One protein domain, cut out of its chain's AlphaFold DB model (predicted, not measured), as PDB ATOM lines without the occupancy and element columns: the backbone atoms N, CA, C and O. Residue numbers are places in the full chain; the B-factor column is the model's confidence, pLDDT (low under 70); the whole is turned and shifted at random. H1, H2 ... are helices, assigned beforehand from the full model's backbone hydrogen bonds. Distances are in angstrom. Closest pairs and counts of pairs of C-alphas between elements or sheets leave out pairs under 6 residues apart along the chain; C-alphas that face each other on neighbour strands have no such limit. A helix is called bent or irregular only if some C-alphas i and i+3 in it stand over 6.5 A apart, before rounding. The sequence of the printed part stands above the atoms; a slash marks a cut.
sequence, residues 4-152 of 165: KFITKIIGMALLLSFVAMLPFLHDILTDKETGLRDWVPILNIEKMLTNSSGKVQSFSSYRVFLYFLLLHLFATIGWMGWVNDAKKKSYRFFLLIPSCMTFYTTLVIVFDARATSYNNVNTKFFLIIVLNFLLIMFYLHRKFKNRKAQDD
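What this domain is: This is residues 4 to 152 of the 165 residues of an uncharacterized protein of Algibacter aquaticus (UniProt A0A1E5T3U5). A flat, loose slab of helices: residues 19 to 27 of kinked H1, then H3, H4 and H5 lie side by side, with small H2 and long links at one end. Residues 4 to 15 and 140 to 152 stick out. The printed part has 149 residues with five named helices, H1 to H5 in order along the chain, which hold 105 of them, and no named strand; the class is all helix, the radius of gyration of the C-alphas is 20.4 A, and the spans are 69 by 49 by 19 A.

How they stand to each other: H1, residues 4 to 29, irregular with C-alphas 20 and 23 7.2 A apart, touches H3, residues 62 to 85, closest at C-alphas Pro 23 and Leu 71, 4.7 A. H3 and H4, residues 92 to 110, form a hairpin at a shallow tilt of 19 degrees, closest C-alphas Trp 79 and Ser 99, 5.1 A. H4 and H5, residues 121 to 151, form another at 34 degrees, only just short of steep, closest C-alphas Phe 93 and Leu 135, 6.7 A. H2, residues 45 to 49, is close to but not clearly touching H3, closest C-alphas Glu 46 and Tyr 62, 6.7 A. Every O i to N i+4 pair is within hydrogen-bond range in H2, H3 and H5; 16 of 22 in H1, 13 of 15 in H4.

Where its parts are: H1 begins at C-alpha 4 (56.571, 225.207, 305.508); H5, 45.5 A long, ends at C-alpha 151 (94.657, 243.249, 293.262).

The domain as a whole: The printed part has no cut; links H1 to H2 and H2 to H3 are long. Residues 33 to 34, 52 to 54 and 149 to 152 have pLDDT under 70.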
ATOM      1  N   LYS A   4      55.218 225.802 305.499       81.62
ATOM      2  CA  LYS A   4      56.571 225.207 305.508       81.62
ATOM      3  C   LYS A   4      57.587 225.954 306.385       81.62
ATOM      4  O   LYS A   4      58.602 225.381 306.765       81.62
ATOM      5  N   PHE A   5      57.375 227.240 306.646       85.25
ATOM      6  CA  PHE A   5      58.231 228.040 307.521       85.25
ATOM      7  C   PHE A   5      57.918 227.760 308.995       85.25
ATOM      8  O   PHE A   5      58.834 227.551 309.785       85.25
ATOM      9  N   ILE A   6      56.631 227.664 309.338       85.81
ATOM     10  CA  ILE A   6      56.168 227.370 310.700       85.81
ATOM     11  C   ILE A   6      56.607 225.961 311.125       85.81
ATOM     12  O   ILE A   6      57.183 225.800 312.198       85.81
ATOM     13  N   THR A   7      56.437 224.951 310.265       88.50
ATOM     14  CA  THR A   7      56.852 223.572 310.582       88.50
ATOM     15  C   THR A   7      58.360 223.440 310.800       88.50
ATOM     16  O   THR A   7      58.788 222.714 311.694       88.50
ATOM     17  N   LYS A   8      59.180 224.185 310.047       87.56
ATOM     18  CA  LYS A   8      60.635 224.240 310.263       87.56
ATOM     19  C   LYS A   8      61.002 224.841 311.616       87.56
ATOM     20  O   LYS A   8      61.892 224.317 312.278       87.56
ATOM     21  N   ILE A   9      60.329 225.915 312.026       87.81
ATOM     22  CA  ILE A   9      60.575 226.552 313.326       87.81
ATOM     23  C   ILE A   9      60.196 225.604 314.461       87.81
ATOM     24  O   ILE A   9      60.999 225.400 315.366       87.81
ATOM     25  N   ILE A  10      59.016 224.983 314.385       90.81
ATOM     26  CA  ILE A  10      58.548 224.035 315.405       90.81
ATOM     27  C   ILE A  10      59.502 222.839 315.507       90.81
ATOM     28  O   ILE A  10      59.917 222.483 316.606       90.81
ATOM     29  N   GLY A  11      59.917 222.259 314.376       90.69
ATOM     30  CA  GLY A  11      60.876 221.151 314.372       90.69
ATOM     31  C   GLY A  11      62.225 221.533 314.988       90.69
ATOM     32  O   GLY A  11      62.798 220.765 315.758       90.69
ATOM     33  N   MET A  12      62.717 222.743 314.706       87.19
ATOM     34  CA  MET A  12      63.965 223.237 315.289       87.19
ATOM     35  C   MET A  12      63.838 223.500 316.794       87.19
ATOM     36  O   MET A  12      64.756 223.176 317.544       87.19
ATOM     37  N   ALA A  13      62.698 224.033 317.242       87.94
ATOM     38  CA  ALA A  13      62.412 224.248 318.657       87.94
ATOM     39  C   ALA A  13      62.352 222.923 319.431       87.94
ATOM     40  O   ALA A  13      63.005 222.797 320.462       87.94
ATOM     41  N   LEU A  14      61.659 221.910 318.897       92.38
ATOM     42  CA  LEU A  14      61.596 220.575 319.505       92.38
ATOM     43  C   LEU A  14      62.980 219.931 319.628       92.38
ATOM     44  O   LEU A  14      63.312 219.367 320.671       92.38
ATOM     45  N   LEU A  15      63.813 220.053 318.592       89.00
ATOM     46  CA  LEU A  15      65.180 219.537 318.624       89.00
ATOM     47  C   LEU A  15      66.023 220.238 319.697       89.00
ATOM     48  O   LEU A  15      66.754 219.576 320.430       89.00
ATOM     49  N   LEU A  16      65.902 221.560 319.827       87.94
ATOM     50  CA  LEU A  16      66.580 222.329 320.873       87.94
ATOM     51  C   LEU A  16      66.133 221.907 322.275       87.94
ATOM     52  O   LEU A  16      66.982 221.737 323.146       87.94
ATOM     53  N   SER A  17      64.833 221.688 322.482       88.94
ATOM     54  CA  SER A  17      64.306 221.178 323.752       88.94
ATOM     55  C   SER A  17      64.880 219.805 324.091       88.94
ATOM     56  O   SER A  17      65.293 219.580 325.224       88.94
ATOM     57  N   PHE A  18      64.980 218.908 323.106       88.19
ATOM     58  CA  PHE A  18      65.554 217.582 323.319       88.19
ATOM     59  C   PHE A  18      67.051 217.647 323.657       88.19
ATOM     60  O   PHE A  18      67.514 216.991 324.587       88.19
ATOM     61  N   VAL A  19      67.811 218.495 322.959       90.25
ATOM     62  CA  VAL A  19      69.232 218.721 323.267       90.25
ATOM     63  C   VAL A  19      69.401 219.348 324.654       90.25
ATOM     64  O   VAL A  19      70.310 218.963 325.377       90.25
ATOM     65  N   ALA A  20      68.523 220.259 325.075       90.00
ATOM     66  CA  ALA A  20      68.575 220.847 326.415       90.00
ATOM     67  C   ALA A  20      68.346 219.820 327.539       90.00
ATOM     68  O   ALA A  20      68.826 220.015 328.654       90.00
ATOM     69  N   MET A  21      67.663 218.710 327.246       91.88
ATOM     70  CA  MET A  21      67.470 217.613 328.197       91.88
ATOM     71  C   MET A  21      68.696 216.702 328.339       91.88
ATOM     72  O   MET A  21      68.763 215.971 329.326       91.88
ATOM     73  N   LEU A  22      69.678 216.745 327.421       90.56
ATOM     74  CA  LEU A  22      70.820 215.816 327.426       90.56
ATOM     75  C   LEU A  22      71.502 215.691 328.797       90.56
ATOM     76  O   LEU A  22      71.655 214.564 329.264       90.56
ATOM     77  N   PRO A  23      71.887 216.796 329.471       90.19
ATOM     78  CA  PRO A  23      72.583 216.717 330.754       90.19
ATOM     79  C   PRO A  23      71.770 216.007 331.840       90.19
ATOM     80  O   PRO A  23      72.349 215.423 332.750       90.19
ATOM     81  N   PHE A  24      70.440 216.014 331.739       90.94
ATOM     82  CA  PHE A  24      69.520 215.427 332.714       90.94
ATOM     83  C   PHE A  24      69.142 213.977 332.393       90.94
ATOM     84  O   PHE A  24      68.600 213.291 333.256       90.94
ATOM     85  N   LEU A  25      69.470 213.467 331.199       89.31
ATOM     86  CA  LEU A  25      69.184 212.073 330.833       89.31
ATOM     87  C   LEU A  25      69.836 211.072 331.792       89.31
ATOM     88  O   LEU A  25      69.294 209.989 331.993       89.31
ATOM     89  N   HIS A  26      70.956 211.433 332.427       88.75
ATOM     90  CA  HIS A  26      71.585 210.578 333.430       88.75
ATOM     91  C   HIS A  26      70.631 210.259 334.599       88.75
ATOM     92  O   HIS A  26      70.547 209.103 334.992       88.75
ATOM     93  N   ASP A  27      69.851 211.225 335.096       87.12
ATOM     94  CA  ASP A  27      68.891 211.025 336.198       87.12
ATOM     95  C   ASP A  27      67.639 210.250 335.778       87.12
ATOM     96  O   ASP A  27      66.993 209.579 336.587       87.12
ATOM     97  N   ILE A  28      67.292 210.328 334.494       87.44
ATOM     98  CA  ILE A  28      66.197 209.545 333.926       87.44
ATOM     99  C   ILE A  28      66.612 208.074 333.833       87.44
ATOM    100  O   ILE A  28      65.827 207.198 334.180       87.44
ATOM    101  N   LEU A  29      67.843 207.803 333.395       85.62
ATOM    102  CA  LEU A  29      68.342 206.445 333.164       85.62
ATOM    103  C   LEU A  29      68.835 205.749 334.435       85.62
ATOM    104  O   LEU A  29      68.818 204.520 334.499       85.62
ATOM    105  N   THR A  30      69.291 206.514 335.428       85.81
ATOM    106  CA  THR A  30      69.938 205.967 336.624       85.81
ATOM    107  C   THR A  30      69.221 206.340 337.911       85.81
ATOM    108  O   THR A  30      68.615 207.406 338.018       85.81
ATOM    109  N   ASP A  31      69.299 205.450 338.896       82.62
ATOM    110  CA  ASP A  31      68.875 205.698 340.267       82.62
ATOM    111  C   ASP A  31      70.087 205.812 341.203       82.62
ATOM    112  O   ASP A  31      71.202 205.391 340.879       82.62
ATOM    113  N   LYS A  32      69.887 206.418 342.375       73.69
ATOM    114  CA  LYS A  32      70.952 206.619 343.369       73.69
ATOM    115  C   LYS A  32      71.405 205.311 344.019       73.69
ATOM    116  O   LYS A  32      72.557 205.240 344.439       73.69
ATOM    117  N   GLU A  33      70.520 204.320 344.097       69.75
ATOM    118  CA  GLU A  33      70.734 203.087 344.865       69.75
ATOM    119  C   GLU A  33      71.090 201.882 343.985       69.75
ATOM    120  O   GLU A  33      72.004 201.133 344.315       69.75
ATOM    121  N   THR A  34      70.416 201.714 342.843       67.50
ATOM    122  CA  THR A  34      70.519 200.511 341.995       67.50
ATOM    123  C   THR A  34      71.364 200.698 340.732       67.50
ATOM    124  O   THR A  34      71.584 199.744 339.988       67.50
ATOM    125  N   GLY A  35      71.879 201.906 340.473       76.56
ATOM    126  CA  GLY A  35      72.602 202.199 339.236       76.56
ATOM    127  C   GLY A  35      71.629 202.446 338.087       76.56
ATOM    128  O   GLY A  35      71.146 203.563 337.957       76.56
ATOM    129  N   LEU A  36      71.340 201.453 337.246       81.19
ATOM    130  CA  LEU A  36      70.339 201.553 336.169       81.19
ATOM    131  C   LEU A  36      68.920 201.313 336.706       81.19
ATOM    132  O   LEU A  36      68.715 200.455 337.559       81.19
ATOM    133  N   ARG A  37      67.927 202.050 336.191       82.81
ATOM    134  CA  ARG A  37      66.512 201.786 336.509       82.81
ATOM    135  C   ARG A  37      66.019 200.516 335.813       82.81
ATOM    136  O   ARG A  37      66.382 200.270 334.667       82.81
ATOM    137  N   ASP A  38      65.096 199.799 336.449       83.44
ATOM    138  CA  ASP A  38      64.602 198.485 335.996       83.44
ATOM    139  C   ASP A  38      63.970 198.476 334.595       83.44
ATOM    140  O   ASP A  38      63.992 197.464 333.897       83.44
ATOM    141  N   TRP A  39      63.401 199.603 334.166       83.38
ATOM    142  CA  TRP A  39      62.790 199.730 332.841       83.38
ATOM    143  C   TRP A  39      63.818 199.943 331.722       83.38
ATOM    144  O   TRP A  39      63.483 199.784 330.545       83.38
ATOM    145  N   VAL A  40      65.052 200.336 332.057       82.12
ATOM    146  CA  VAL A  40      66.100 200.566 331.065       82.12
ATOM    147  C   VAL A  40      66.661 199.209 330.645       82.12
ATOM    148  O   VAL A  40      67.166 198.467 331.491       82.12
ATOM    149  N   PRO A  41      66.617 198.859 329.347       79.88
ATOM    150  CA  PRO A  41      67.151 197.586 328.893       79.88
ATOM    151  C   PRO A  41      68.646 197.498 329.217       79.88
ATOM    152  O   PRO A  41      69.426 198.402 328.911       79.88
ATOM    153  N   ILE A  42      69.052 196.384 329.828       79.38
ATOM    154  CA  ILE A  42      70.442 196.152 330.220       79.38
ATOM    155  C   ILE A  42      71.251 195.825 328.963       79.38
ATOM    156  O   ILE A  42      71.353 194.679 328.534       79.38
ATOM    157  N   LEU A  43      71.863 196.851 328.376       80.44
ATOM    158  CA  LEU A  43      72.710 196.725 327.185       80.44
ATOM    159  C   LEU A  43      74.128 196.204 327.501       80.44
ATOM    160  O   LEU A  43      74.979 196.179 326.619       80.44
ATOM    161  N   ASN A  44      74.419 195.843 328.760       79.50
ATOM    162  CA  ASN A  44      75.751 195.469 329.272       79.50
ATOM    163  C   ASN A  44      76.873 196.498 329.002       79.50
ATOM    164  O   ASN A  44      78.046 196.206 329.230       79.50
ATOM    165  N   ILE A  45      76.528 197.722 328.589       79.31
ATOM    166  CA  ILE A  45      77.479 198.819 328.350       79.31
ATOM    167  C   ILE A  45      78.244 199.140 329.634       79.31
ATOM    168  O   ILE A  45      79.454 199.329 329.602       79.31
ATOM    169  N   GLU A  46      77.559 199.141 330.778       76.31
ATOM    170  CA  GLU A  46      78.193 199.345 332.079       76.31
ATOM    171  C   GLU A  46      79.276 198.294 332.351       76.31
ATOM    172  O   GLU A  46      80.404 198.654 332.677       76.31
ATOM    173  N   LYS A  47      78.982 197.005 332.129       77.94
ATOM    174  CA  LYS A  47      79.955 195.915 332.312       77.94
ATOM    175  C   LYS A  47      81.132 196.026 331.343       77.94
ATOM    176  O   LYS A  47      82.261 195.793 331.750       77.94
ATOM    177  N   MET A  48      80.882 196.424 330.095       79.75
ATOM    178  CA  MET A  48      81.930 196.643 329.091       79.75
ATOM    179  C   MET A  48      82.867 197.803 329.463       79.75
ATOM    180  O   MET A  48      84.052 197.769 329.150       79.75
ATOM    181  N   LEU A  49      82.333 198.833 330.120       77.81
ATOM    182  CA  LEU A  49      83.066 200.032 330.534       77.81
ATOM    183  C   LEU A  49      83.655 199.930 331.950       77.81
ATOM    184  O   LEU A  49      84.335 200.856 332.399       77.81
ATOM    185  N   THR A  50      83.379 198.844 332.674       80.50
ATOM    186  CA  THR A  50      83.876 198.626 334.033       80.50
ATOM    187  C   THR A  50      85.269 198.010 333.987       80.50
ATOM    188  O   THR A  50      85.463 196.914 333.469       80.50
ATOM    189  N   ASN A  51      86.246 198.713 334.560       74.50
ATOM    190  CA  ASN A  51      87.620 198.230 334.673       74.50
ATOM    191  C   ASN A  51      87.747 197.173 335.786       74.50
ATOM    192  O   ASN A  51      86.884 197.053 336.656       74.50
ATOM    193  N   SER A  52      88.878 196.460 335.822       69.12
ATOM    194  CA  SER A  52      89.196 195.410 336.812       69.12
ATOM    195  C   SER A  52      89.081 195.845 338.282       69.12
ATOM    196  O   SER A  52      88.943 195.005 339.165       69.12
ATOM    197  N   SER A  53      89.099 197.151 338.557       66.12
ATOM    198  CA  SER A  53      88.895 197.737 339.889       66.12
ATOM    199  C   SER A  53      87.423 198.012 340.243       66.12
ATOM    200  O   SER A  53      87.163 198.707 341.223       66.12
ATOM    201  N   GLY A  54      86.460 197.555 339.432       69.06
ATOM    202  CA  GLY A  54      85.022 197.767 339.651       69.06
ATOM    203  C   GLY A  54      84.534 199.197 339.382       69.06
ATOM    204  O   GLY A  54      83.423 199.550 339.764       69.06
ATOM    205  N   LYS A  55      85.356 200.038 338.741       73.44
ATOM    206  CA  LYS A  55      85.023 201.429 338.391       73.44
ATOM    207  C   LYS A  55      84.710 201.550 336.905       73.44
ATOM    208  O   LYS A  55      85.475 201.055 336.079       73.44
ATOM    209  N   VAL A  56      83.641 202.267 336.568       76.69
ATOM    210  CA  VAL A  56      83.263 202.564 335.176       76.69
ATOM    211  C   VAL A  56      84.171 203.662 334.633       76.69
ATOM    212  O   VAL A  56      84.059 204.799 335.087       76.69
ATOM    213  N   GLN A  57      85.063 203.342 333.691       73.62
ATOM    214  CA  GLN A  57      86.009 204.282 333.063       73.62
ATOM    215  C   GLN A  57      86.573 205.321 334.043       73.62
ATOM    216  O   GLN A  57      86.391 206.527 333.863       73.62
ATOM    217  N   SER A  58      87.169 204.868 335.151       74.81
ATOM    218  CA  SER A  58      87.756 205.709 336.213       74.81
ATOM    219  C   SER A  58      86.783 206.638 336.973       74.81
ATOM    220  O   SER A  58      87.219 207.543 337.689       74.81
ATOM    221  N   PHE A  59      85.463 206.520 336.798       80.94
ATOM    222  CA  PHE A  59      84.450 207.251 337.573       80.94
ATOM    223  C   PHE A  59      84.032 206.460 338.815       80.94
ATOM    224  O   PHE A  59      84.221 205.248 338.897       80.94
ATOM    225  N   SER A  60      83.464 207.162 339.800       79.75
ATOM    226  CA  SER A  60      82.940 206.548 341.024       79.75
ATOM    227  C   SER A  60      81.705 205.686 340.771       79.75
ATOM    228  O   SER A  60      81.538 204.669 341.430       79.75
ATOM    229  N   SER A  61      80.854 206.079 339.824       82.50
ATOM    230  CA  SER A  61      79.664 205.323 339.437       82.50
ATOM    231  C   SER A  61      79.283 205.578 337.982       82.50
ATOM    232  O   SER A  61      79.655 206.600 337.391       82.50
ATOM    233  N   TYR A  62      78.491 204.663 337.419       83.31
ATOM    234  CA  TYR A  62      77.942 204.773 336.067       83.31
ATOM    235  C   TYR A  62      77.127 206.064 335.867       83.31
ATOM    236  O   TYR A  62      77.257 206.737 334.845       83.31
ATOM    237  N   ARG A  63      76.366 206.479 336.890       86.12
ATOM    238  CA  ARG A  63      75.605 207.738 336.897       86.12
ATOM    239  C   ARG A  63      76.497 208.961 336.690       86.12
ATOM    240  O   ARG A  63      76.178 209.831 335.884       86.12
ATOM    241  N   VAL A  64      77.625 209.023 337.401       86.69
ATOM    242  CA  VAL A  64      78.566 210.147 337.289       86.69
ATOM    243  C   VAL A  64      79.249 210.136 335.922       86.69
ATOM    244  O   VAL A  64      79.381 211.190 335.303       86.69
ATOM    245  N   PHE A  65      79.623 208.959 335.413       88.38
ATOM    246  CA  PHE A  65      80.135 208.819 334.049       88.38
ATOM    247  C   PHE A  65      79.157 209.394 333.012       88.38
ATOM    248  O   PHE A  65      79.533 210.276 332.236       88.38
ATOM    249  N   LEU A  66      77.894 208.949 333.044       89.06
ATOM    250  CA  LEU A  66      76.853 209.418 332.130       89.06
ATOM    251  C   LEU A  66      76.627 210.923 332.249       89.06
ATOM    252  O   LEU A  66      76.558 211.601 331.227       89.06
ATOM    253  N   TYR A  67      76.565 211.454 333.470       90.50
ATOM    254  CA  TYR A  67      76.429 212.889 333.703       90.50
ATOM    255  C   TYR A  67      77.521 213.684 332.980       90.50
ATOM    256  O   TYR A  67      77.224 214.569 332.179       90.50
ATOM    257  N   PHE A  68      78.793 213.344 333.213       90.81
ATOM    258  CA  PHE A  68      79.906 214.071 332.606       90.81
ATOM    259  C   PHE A  68      79.954 213.903 331.088       90.81
ATOM    260  O   PHE A  68      80.225 214.882 330.390       90.81
ATOM    261  N   LEU A  69      79.681 212.704 330.573       91.69
ATOM    262  CA  LEU A  69      79.636 212.453 329.135       91.69
ATOM    263  C   LEU A  69      78.544 213.299 328.462       91.69
ATOM    264  O   LEU A  69      78.822 214.019 327.504       91.69
ATOM    265  N   LEU A  70      77.319 213.258 328.988       93.62
ATOM    266  CA  LEU A  70      76.165 213.967 328.433       93.62
ATOM    267  C   LEU A  70      76.301 215.487 328.556       93.62
ATOM    268  O   LEU A  70      75.938 216.208 327.628       93.62
ATOM    269  N   LEU A  71      76.876 215.979 329.656       94.06
ATOM    270  CA  LEU A  71      77.185 217.395 329.846       94.06
ATOM    271  C   LEU A  71      78.158 217.906 328.771       94.06
ATOM    272  O   LEU A  71      77.930 218.959 328.172       94.06
ATOM    273  N   HIS A  72      79.238 217.164 328.508       93.25
ATOM    274  CA  HIS A  72      80.222 217.568 327.505       93.25
ATOM    275  C   HIS A  72      79.672 217.433 326.084       93.25
ATOM    276  O   HIS A  72      79.886 218.338 325.280       93.25
ATOM    277  N   LEU A  73      78.879 216.394 325.798       92.75
ATOM    278  CA  LEU A  73      78.159 216.262 324.528       92.75
ATOM    279  C   LEU A  73      77.195 217.431 324.297       92.75
ATOM    280  O   LEU A  73      77.210 218.027 323.219       92.75
ATOM    281  N   PHE A  74      76.410 217.809 325.309       94.50
ATOM    282  CA  PHE A  74      75.541 218.985 325.260       94.50
ATOM    283  C   PHE A  74      76.337 220.250 324.929       94.50
ATOM    284  O   PHE A  74      75.984 220.983 324.004       94.50
ATOM    285  N   ALA A  75      77.447 220.480 325.635       93.81
ATOM    286  CA  ALA A  75      78.292 221.642 325.403       93.81
ATOM    287  C   ALA A  75      78.878 221.645 323.981       93.81
ATOM    288  O   ALA A  75      78.845 222.672 323.304       93.81
ATOM    289  N   THR A  76      79.363 220.502 323.488       93.31
ATOM    290  CA  THR A  76      79.903 220.382 322.129       93.31
ATOM    291  C   THR A  76      78.836 220.662 321.073       93.31
ATOM    292  O   THR A  76      79.091 221.449 320.159       93.31
ATOM    293  N   ILE A  77      77.631 220.097 321.209       92.50
ATOM    294  CA  ILE A  77      76.502 220.364 320.303       92.50
ATOM    295  C   ILE A  77      76.119 221.848 320.346       92.50
ATOM    296  O   ILE A  77      75.963 222.469 319.293       92.50
ATOM    297  N   GLY A  78      76.030 222.436 321.542       91.88
ATOM    298  CA  GLY A  78      75.729 223.853 321.731       91.88
ATOM    299  C   GLY A  78      76.724 224.750 320.998       91.88
ATOM    300  O   GLY A  78      76.331 225.555 320.152       91.88
ATOM    301  N   TRP A  79      78.025 224.566 321.243       93.50
ATOM    302  CA  TRP A  79      79.071 225.338 320.568       93.50
ATOM    303  C   TRP A  79      79.072 225.135 319.051       93.50
ATOM    304  O   TRP A  79      79.218 226.108 318.309       93.50
ATOM    305  N   MET A  80      78.844 223.912 318.562       91.06
ATOM    306  CA  MET A  80      78.703 223.660 317.123       91.06
ATOM    307  C   MET A  80      77.491 224.388 316.521       91.06
ATOM    308  O   MET A  80      77.591 224.943 315.422       91.06
ATOM    309  N   GLY A  81      76.373 224.458 317.249       90.31
ATOM    310  CA  GLY A  81      75.201 225.250 316.874       90.31
ATOM    311  C   GLY A  81      75.536 226.734 316.706       90.31
ATOM    312  O   GLY A  81      75.243 227.322 315.663       90.31
ATOM    313  N   TRP A  82      76.254 227.318 317.670       91.00
ATOM    314  CA  TRP A  82      76.715 228.711 317.605       91.00
ATOM    315  C   TRP A  82      77.701 228.967 316.456       91.00
ATOM    316  O   TRP A  82      77.612 229.984 315.764       91.00
ATOM    317  N   VAL A  83      78.618 228.033 316.186       92.00
ATOM    318  CA  VAL A  83      79.525 228.103 315.026       92.00
ATOM    319  C   VAL A  83      78.740 228.091 313.708       92.00
ATOM    320  O   VAL A  83      79.138 228.757 312.744       92.00
ATOM    321  N   ASN A  84      77.647 227.329 313.638       90.19
ATOM    322  CA  ASN A  84      76.784 227.239 312.463       90.19
ATOM    323  C   ASN A  84      75.945 228.514 312.257       90.19
ATOM    324  O   ASN A  84      75.802 228.952 311.115       90.19
ATOM    325  N   ASP A  85      75.461 229.138 313.334       90.12
ATOM    326  CA  ASP A  85      74.785 230.443 313.281       90.12
ATOM    327  C   ASP A  85      75.741 231.559 312.819       90.12
ATOM    328  O   ASP A  85      75.440 232.357 311.928       90.12
ATOM    329  N   ALA A  86      76.978 231.549 313.315       90.94
ATOM    330  CA  ALA A  86      77.986 232.552 312.988       90.94
ATOM    331  C   ALA A  86      78.605 232.415 311.576       90.94
ATOM    332  O   ALA A  86      79.614 233.059 311.297       90.94
ATOM    333  N   LYS A  87      78.036 231.625 310.646       84.25
ATOM    334  CA  LYS A  87      78.617 231.276 309.323       84.25
ATOM    335  C   LYS A  87      79.266 232.424 308.540       84.25
ATOM    336  O   LYS A  87      80.274 232.190 307.872       84.25
ATOM    337  N   LYS A  88      78.697 233.630 308.608       83.62
ATOM    338  CA  LYS A  88      79.154 234.823 307.869       83.62
ATOM    339  C   LYS A  88      79.943 235.825 308.720       83.62
ATOM    340  O   LYS A  88      80.418 236.823 308.188       83.62
ATOM    341  N   LYS A  89      80.073 235.585 310.023       87.12
ATOM    342  CA  LYS A  89      80.680 236.515 310.976       87.12
ATOM    343  C   LYS A  89      82.156 236.167 311.174       87.12
ATOM    344  O   LYS A  89      82.530 234.995 311.213       87.12
ATOM    345  N   SER A  90      83.008 237.183 311.299       80.88
ATOM    346  CA  SER A  90      84.462 237.011 311.454       80.88
ATOM    347  C   SER A  90      84.834 236.258 312.735       80.88
ATOM    348  O   SER A  90      85.770 235.461 312.725       80.88
ATOM    349  N   TYR A  91      84.063 236.440 313.812       85.06
ATOM    350  CA  TYR A  91      84.317 235.808 315.108       85.06
ATOM    351  C   TYR A  91      83.968 234.313 315.170       85.06
ATOM    352  O   TYR A  91      84.257 233.662 316.171       85.06
ATOM    353  N   ARG A  92      83.391 233.730 314.108       86.94
ATOM    354  CA  ARG A  92      83.069 232.294 314.043       86.94
ATOM    355  C   ARG A  92      84.262 231.405 314.378       86.94
ATOM    356  O   ARG A  92      84.093 230.359 314.991       86.94
ATOM    357  N   PHE A  93      85.457 231.819 313.964       85.94
ATOM    358  CA  PHE A  93      86.681 231.071 314.226       85.94
ATOM    359  C   PHE A  93      87.016 231.012 315.717       85.94
ATOM    360  O   PHE A  93      87.455 229.972 316.183       85.94
ATOM    361  N   PHE A  94      86.720 232.063 316.486       87.50
ATOM    362  CA  PHE A  94      86.907 232.040 317.938       87.50
ATOM    363  C   PHE A  94      85.931 231.089 318.634       87.50
ATOM    364  O   PHE A  94      86.305 230.455 319.614       87.50
ATOM    365  N   LEU A  95      84.719 230.904 318.097       90.31
ATOM    366  CA  LEU A  95      83.755 229.923 318.617       90.31
ATOM    367  C   LEU A  95      84.203 228.465 318.413       90.31
ATOM    368  O   LEU A  95      83.723 227.576 319.113       90.31
ATOM    369  N   LEU A  96      85.143 228.203 317.494       89.69
ATOM    370  CA  LEU A  96      85.727 226.869 317.341       89.69
ATOM    371  C   LEU A  96      86.601 226.485 318.535       89.69
ATOM    372  O   LEU A  96      86.721 225.301 318.819       89.69
ATOM    373  N   ILE A  97      87.167 227.453 319.262       91.62
ATOM    374  CA  ILE A  97      88.025 227.182 320.421       91.62
ATOM    375  C   ILE A  97      87.263 226.398 321.503       91.62
ATOM    376  O   ILE A  97      87.642 225.258 321.779       91.62
ATOM    377  N   PRO A  98      86.167 226.921 322.090       92.38
ATOM    378  CA  PRO A  98      85.412 226.171 323.088       92.38
ATOM    379  C   PRO A  98      84.754 224.906 322.507       92.38
ATOM    380  O   PRO A  98      84.618 223.903 323.212       92.38
ATOM    381  N   SER A  99      84.413 224.896 321.212       93.12
ATOM    382  CA  SER A  99      83.904 223.698 320.532       93.12
ATOM    383  C   SER A  99      84.939 222.564 320.517       93.12
ATOM    384  O   SER A  99      84.643 221.459 320.965       93.12
ATOM    385  N   CYS A 100      86.176 222.842 320.099       92.88
ATOM    386  CA  CYS A 100      87.261 221.864 320.108       92.88
ATOM    387  C   CYS A 100      87.635 221.430 321.531       92.88
ATOM    388  O   CYS A 100      87.930 220.259 321.741       92.88
ATOM    389  N   MET A 101      87.585 222.331 322.517       93.25
ATOM    390  CA  MET A 101      87.909 221.997 323.912       93.25
ATOM    391  C   MET A 101      86.889 221.053 324.556       93.25
ATOM    392  O   MET A 101      87.258 220.101 325.250       93.25
ATOM    393  N   THR A 102      85.599 221.294 324.321       93.81
ATOM    394  CA  THR A 102      84.538 220.399 324.809       93.81
ATOM    395  C   THR A 102      84.577 219.054 324.085       93.81
ATOM    396  O   THR A 102      84.454 218.011 324.728       93.81
ATOM    397  N   PHE A 103      84.871 219.057 322.780       93.56
ATOM    398  CA  PHE A 103      85.072 217.831 322.011       93.56
ATOM    399  C   PHE A 103      86.274 217.022 322.516       93.56
ATOM    400  O   PHE A 103      86.140 215.832 322.783       93.56
ATOM    401  N   TYR A 104      87.421 217.670 322.748       93.12
ATOM    402  CA  TYR A 104      88.600 217.039 323.344       93.12
ATOM    403  C   TYR A 104      88.269 216.379 324.683       93.12
ATOM    404  O   TYR A 104      88.602 215.221 324.912       93.12
ATOM    405  N   THR A 105      87.560 217.095 325.555       92.31
ATOM    406  CA  THR A 105      87.193 216.559 326.869       92.31
ATOM    407  C   THR A 105      86.226 215.378 326.748       92.31
ATOM    408  O   THR A 105      86.359 214.408 327.488       92.31
ATOM    409  N   THR A 106      85.319 215.407 325.767       92.50
ATOM    410  CA  THR A 106      84.452 214.264 325.437       92.50
ATOM    411  C   THR A 106      85.280 213.048 325.020       92.50
ATOM    412  O   THR A 106      85.051 211.959 325.534       92.50
ATOM    413  N   LEU A 107      86.287 213.221 324.156       91.50
ATOM    414  CA  LEU A 107      87.184 212.129 323.758       91.50
ATOM    415  C   LEU A 107      87.976 211.575 324.945       91.50
ATOM    416  O   LEU A 107      88.079 210.363 325.098       91.50
ATOM    417  N   VAL A 108      88.492 212.446 325.815       90.75
ATOM    418  CA  VAL A 108      89.203 212.031 327.032       90.75
ATOM    419  C   VAL A 108      88.300 211.202 327.955       90.75
ATOM    420  O   VAL A 108      88.782 210.258 328.575       90.75
ATOM    421  N   ILE A 109      87.004 211.526 328.037       89.31
ATOM    422  CA  ILE A 109      86.013 210.726 328.773       89.31
ATOM    423  C   ILE A 109      85.802 209.372 328.086       89.31
ATOM    424  O   ILE A 109      85.966 208.347 328.736       89.31
ATOM    425  N   VAL A 110      85.488 209.365 326.785       87.75
ATOM    426  CA  VAL A 110      85.155 208.148 326.021       87.75
ATOM    427  C   VAL A 110      86.313 207.146 325.976       87.75
ATOM    428  O   VAL A 110      86.072 205.944 326.023       87.75
ATOM    429  N   PHE A 111      87.560 207.619 325.919       87.50
ATOM    430  CA  PHE A 111      88.755 206.769 325.899       87.50
ATOM    431  C   PHE A 111      89.327 206.450 327.290       87.50
ATOM    432  O   PHE A 111      90.435 205.931 327.372       87.50
ATOM    433  N   ASP A 112      88.625 206.783 328.380       84.56
ATOM    434  CA  ASP A 112      89.108 206.608 329.762       84.56
ATOM    435  C   ASP A 112      90.504 207.227 330.022       84.56
ATOM    436  O   ASP A 112      91.262 206.833 330.905       84.56
ATOM    437  N   ALA A 113      90.862 208.276 329.279       82.69
ATOM    438  CA  ALA A 113      92.168 208.928 329.386       82.69
ATOM    439  C   ALA A 113      92.229 209.943 330.546       82.69
ATOM    440  O   ALA A 113      93.135 210.776 330.619       82.69
ATOM    441  N   ARG A 114      91.268 209.914 331.476       83.38
ATOM    442  CA  ARG A 114      91.116 210.937 332.527       83.38
ATOM    443  C   ARG A 114      92.176 210.866 333.616       83.38
ATOM    444  O   ARG A 114      92.531 211.910 334.158       83.38
ATOM    445  N   ALA A 115      92.666 209.667 333.913       78.56
ATOM    446  CA  ALA A 115      93.752 209.447 334.866       78.56
ATOM    447  C   ALA A 115      95.146 209.682 334.251       78.56
ATOM    448  O   ALA A 115      96.151 209.642 334.954       78.56
ATOM    449  N   THR A 116      95.219 209.923 332.940       83.81
ATOM    450  CA  THR A 116      96.483 210.093 332.218       83.81
ATOM    451  C   THR A 116      96.903 211.562 332.126       83.81
ATOM    452  O   THR A 116      96.128 212.483 332.400       83.81
ATOM    453  N   SER A 117      98.128 211.795 331.653       83.75
ATOM    454  CA  SER A 117      98.658 213.135 331.375       83.75
ATOM    455  C   SER A 117      97.819 213.926 330.360       83.75
ATOM    456  O   SER A 117      97.861 215.158 330.370       83.75
ATOM    457  N   TYR A 118      96.993 213.268 329.536       83.56
ATOM    458  CA  TYR A 118      96.095 213.936 328.592       83.56
ATOM    459  C   TYR A 118      95.062 214.833 329.293       83.56
ATOM    460  O   TYR A 118      94.709 215.902 328.792       83.56
ATOM    461  N   ASN A 119      94.612 214.477 330.494       86.88
ATOM    462  CA  ASN A 119      93.641 215.285 331.235       86.88
ATOM    463  C   ASN A 119      94.280 216.375 332.119       86.88
ATOM    464  O   ASN A 119      93.562 217.118 332.789       86.88
ATOM    465  N   ASN A 120      95.611 216.502 332.119       90.00
ATOM    466  CA  ASN A 120      96.304 217.518 332.902       90.00
ATOM    467  C   ASN A 120      95.948 218.937 332.411       90.00
ATOM    468  O   ASN A 120      95.765 219.182 331.213       90.00
ATOM    469  N   VAL A 121      95.879 219.883 333.349       88.75
ATOM    470  CA  VAL A 121      95.713 221.319 333.093       88.75
ATOM    471  C   VAL A 121      96.747 221.819 332.081       88.75
ATOM    472  O   VAL A 121      96.377 222.523 331.145       88.75
ATOM    473  N   ASN A 122      98.005 221.386 332.203       91.31
ATOM    474  CA  ASN A 122      99.086 221.792 331.298       91.31
ATOM    475  C   ASN A 122      98.799 221.384 329.847       91.31
ATOM    476  O   ASN A 122      98.919 222.201 328.936       91.31
ATOM    477  N   THR A 123      98.351 220.145 329.632       90.06
ATOM    478  CA  THR A 123      98.005 219.622 328.302       90.06
ATOM    479  C   THR A 123      96.845 220.396 327.684       90.06
ATOM    480  O   THR A 123      96.902 220.793 326.521       90.06
ATOM    481  N   LYS A 124      95.800 220.675 328.473       89.25
ATOM    482  CA  LYS A 124      94.644 221.467 328.029       89.25
ATOM    483  C   LYS A 124      95.036 222.902 327.688       89.25
ATOM    484  O   LYS A 124      94.586 223.432 326.677       89.25
ATOM    485  N   PHE A 125      95.891 223.518 328.499       92.00
ATOM    486  CA  PHE A 125      96.387 224.868 328.250       92.00
ATOM    487  C   PHE A 125      97.225 224.934 326.970       92.00
ATOM    488  O   PHE A 125      97.001 225.801 326.125       92.00
ATOM    489  N   PHE A 126      98.119 223.963 326.773       94.00
ATOM    490  CA  PHE A 126      98.904 223.847 325.549       94.00
ATOM    491  C   PHE A 126      98.013 223.682 324.309       94.00
ATOM    492  O   PHE A 126      98.212 224.378 323.314       94.00
ATOM    493  N   LEU A 127      96.972 222.842 324.384       91.75
ATOM    494  CA  LEU A 127      95.982 222.690 323.309       91.75
ATOM    495  C   LEU A 127      95.293 224.012 322.956       91.75
ATOM    496  O   LEU A 127      95.140 224.319 321.773       91.75
ATOM    497  N   ILE A 128      94.916 224.820 323.954       92.75
ATOM    498  CA  ILE A 128      94.312 226.140 323.722       92.75
ATOM    499  C   ILE A 128      95.287 227.054 322.976       92.75
ATOM    500  O   ILE A 128      94.882 227.711 322.014       92.75
ATOM    501  N   ILE A 129      96.557 227.102 323.388       93.62
ATOM    502  CA  ILE A 129      97.577 227.937 322.735       93.62
ATOM    503  C   ILE A 129      97.764 227.514 321.276       93.62
ATOM    504  O   ILE A 129      97.672 228.354 320.378       93.62
ATOM    505  N   VAL A 130      97.970 226.217 321.031       93.75
ATOM    506  CA  VAL A 130      98.169 225.673 319.679       93.75
ATOM    507  C   VAL A 130      96.960 225.965 318.791       93.75
ATOM    508  O   VAL A 130      97.120 226.409 317.653       93.75
ATOM    509  N   LEU A 131      95.745 225.782 319.311       92.75
ATOM    510  CA  LEU A 131      94.522 226.034 318.559       92.75
ATOM    511  C   LEU A 131      94.346 227.521 318.223       92.75
ATOM    512  O   LEU A 131      93.997 227.854 317.091       92.75
ATOM    513  N   ASN A 132      94.632 228.423 319.168       92.12
ATOM    514  CA  ASN A 132      94.614 229.865 318.911       92.12
ATOM    515  C   ASN A 132      95.621 230.246 317.825       92.12
ATOM    516  O   ASN A 132      95.275 230.966 316.886       92.12
ATOM    517  N   PHE A 133      96.845 229.725 317.914       93.75
ATOM    518  CA  PHE A 133      97.884 229.985 316.925       93.75
ATOM    519  C   PHE A 133      97.469 229.512 315.525       93.75
ATOM    520  O   PHE A 133      97.537 230.281 314.563       93.75
ATOM    521  N   LEU A 134      96.944 228.286 315.411       92.50
ATOM    522  CA  LEU A 134      96.449 227.723 314.153       92.50
ATOM    523  C   LEU A 134      95.325 228.577 313.546       92.50
ATOM    524  O   LEU A 134      95.325 228.850 312.344       92.50
ATOM    525  N   LEU A 135      94.379 229.032 314.371       90.50
ATOM    526  CA  LEU A 135      93.262 229.865 313.927       90.50
ATOM    527  C   LEU A 135      93.725 231.247 313.452       90.50
ATOM    528  O   LEU A 135      93.222 231.735 312.437       90.50
ATOM    529  N   ILE A 136      94.701 231.858 314.128       90.44
ATOM    530  CA  ILE A 136      95.307 233.125 313.697       90.44
ATOM    531  C   ILE A 136      96.028 232.936 312.361       90.44
ATOM    532  O   ILE A 136      95.790 233.709 311.429       90.44
ATOM    533  N   MET A 137      96.854 231.893 312.224       90.19
ATOM    534  CA  MET A 137      97.531 231.587 310.959       90.19
ATOM    535  C   MET A 137      96.531 231.376 309.821       90.19
ATOM    536  O   MET A 137      96.680 231.961 308.745       90.19
ATOM    537  N   PHE A 138      95.471 230.602 310.062       89.75
ATOM    538  CA  PHE A 138      94.407 230.370 309.088       89.75
ATOM    539  C   PHE A 138      93.688 231.671 308.697       89.75
ATOM    540  O   PHE A 138      93.457 231.935 307.511       89.75
ATOM    541  N   TYR A 139      93.364 232.516 309.679       87.88
ATOM    542  CA  TYR A 139      92.725 233.809 309.453       87.88
ATOM    543  C   TYR A 139      93.598 234.736 308.597       87.88
ATOM    544  O   TYR A 139      93.116 235.307 307.613       87.88
ATOM    545  N   LEU A 140      94.889 234.848 308.924       88.69
ATOM    546  CA  LEU A 140      95.845 235.655 308.168       88.69
ATOM    547  C   LEU A 140      96.033 235.117 306.747       88.69
ATOM    548  O   LEU A 140      95.935 235.887 305.791       88.69
ATOM    549  N   HIS A 141      96.215 233.804 306.584       88.94
ATOM    550  CA  HIS A 141      96.347 233.168 305.273       88.94
ATOM    551  C   HIS A 141      95.142 233.478 304.373       88.94
ATOM    552  O   HIS A 141      95.299 233.911 303.227       88.94
ATOM    553  N   ARG A 142      93.921 233.354 304.912       85.50
ATOM    554  CA  ARG A 142      92.690 233.701 304.190       85.50
ATOM    555  C   ARG A 142      92.631 235.189 303.836       85.50
ATOM    556  O   ARG A 142      92.256 235.533 302.714       85.50
ATOM    557  N   LYS A 143      93.019 236.075 304.758       84.25
ATOM    558  CA  LYS A 143      93.049 237.529 304.530       84.25
ATOM    559  C   LYS A 143      94.014 237.906 303.401       84.25
ATOM    560  O   LYS A 143      93.635 238.676 302.522       84.25
ATOM    561  N   PHE A 144      95.224 237.344 303.382       86.25
ATOM    562  CA  PHE A 144      96.209 237.609 302.326       86.25
ATOM    563  C   PHE A 144      95.788 237.039 300.968       86.25
ATOM    564  O   PHE A 144      95.921 237.728 299.957       86.25
ATOM    565  N   LYS A 145      95.218 235.826 300.933       85.31
ATOM    566  CA  LYS A 145      94.684 235.227 299.698       85.31
ATOM    567  C   LYS A 145      93.594 236.099 299.069       85.31
ATOM    568  O   LYS A 145      93.608 236.326 297.863       85.31
ATOM    569  N   ASN A 146      92.684 236.623 299.889       78.94
ATOM    570  CA  ASN A 146      91.597 237.476 299.412       78.94
ATOM    571  C   ASN A 146      92.097 238.828 298.874       78.94
ATOM    572  O   ASN A 146      91.563 239.297 297.876       78.94
ATOM    573  N   ARG A 147      93.137 239.425 299.481       75.38
ATOM    574  CA  ARG A 147      93.762 240.664 298.975       75.38
ATOM    575  C   ARG A 147      94.403 240.462 297.601       75.38
ATOM    576  O   ARG A 147      94.087 241.192 296.672       75.38
ATOM    577  N   LYS A 148      95.206 239.405 297.437       72.62
ATOM    578  CA  LYS A 148      95.830 239.067 296.142       72.62
ATOM    579  C   LYS A 148      94.798 238.851 295.030       72.62
ATOM    580  O   LYS A 148      95.015 239.273 293.904       72.62
ATOM    581  N   ALA A 149      93.655 238.243 295.351       69.81
ATOM    582  CA  ALA A 149      92.564 238.049 294.396       69.81
ATOM    583  C   ALA A 149      91.835 239.350 293.997       69.81
ATOM    584  O   ALA A 149      91.130 239.355 292.990       69.81
ATOM    585  N   GLN A 150      91.961 240.418 294.789       61.84
ATOM    586  CA  GLN A 150      91.351 241.725 294.540       61.84
ATOM    587  C   GLN A 150      92.301 242.674 293.786       61.84
ATOM    588  O   GLN A 150      91.841 243.526 293.025       61.84
ATOM    589  N   ASP A 151      93.612 242.491 293.959       65.06
ATOM    590  CA  ASP A 151      94.657 243.249 293.262       65.06
ATOM    591  C   ASP A 151      95.045 242.663 291.893       65.06
ATOM    592  O   ASP A 151      95.780 243.306 291.147       65.06
ATOM    593  N   ASP A 152      94.507 241.497 291.525       68.69
ATOM    594  CA  ASP A 152      94.681 240.893 290.201       68.69
ATOM    595  C   ASP A 152      94.057 241.782 289.091       68.69
ATOM    596  O   ASP A 152      92.826 241.952 289.041       68.69
TER     597      ASP A 152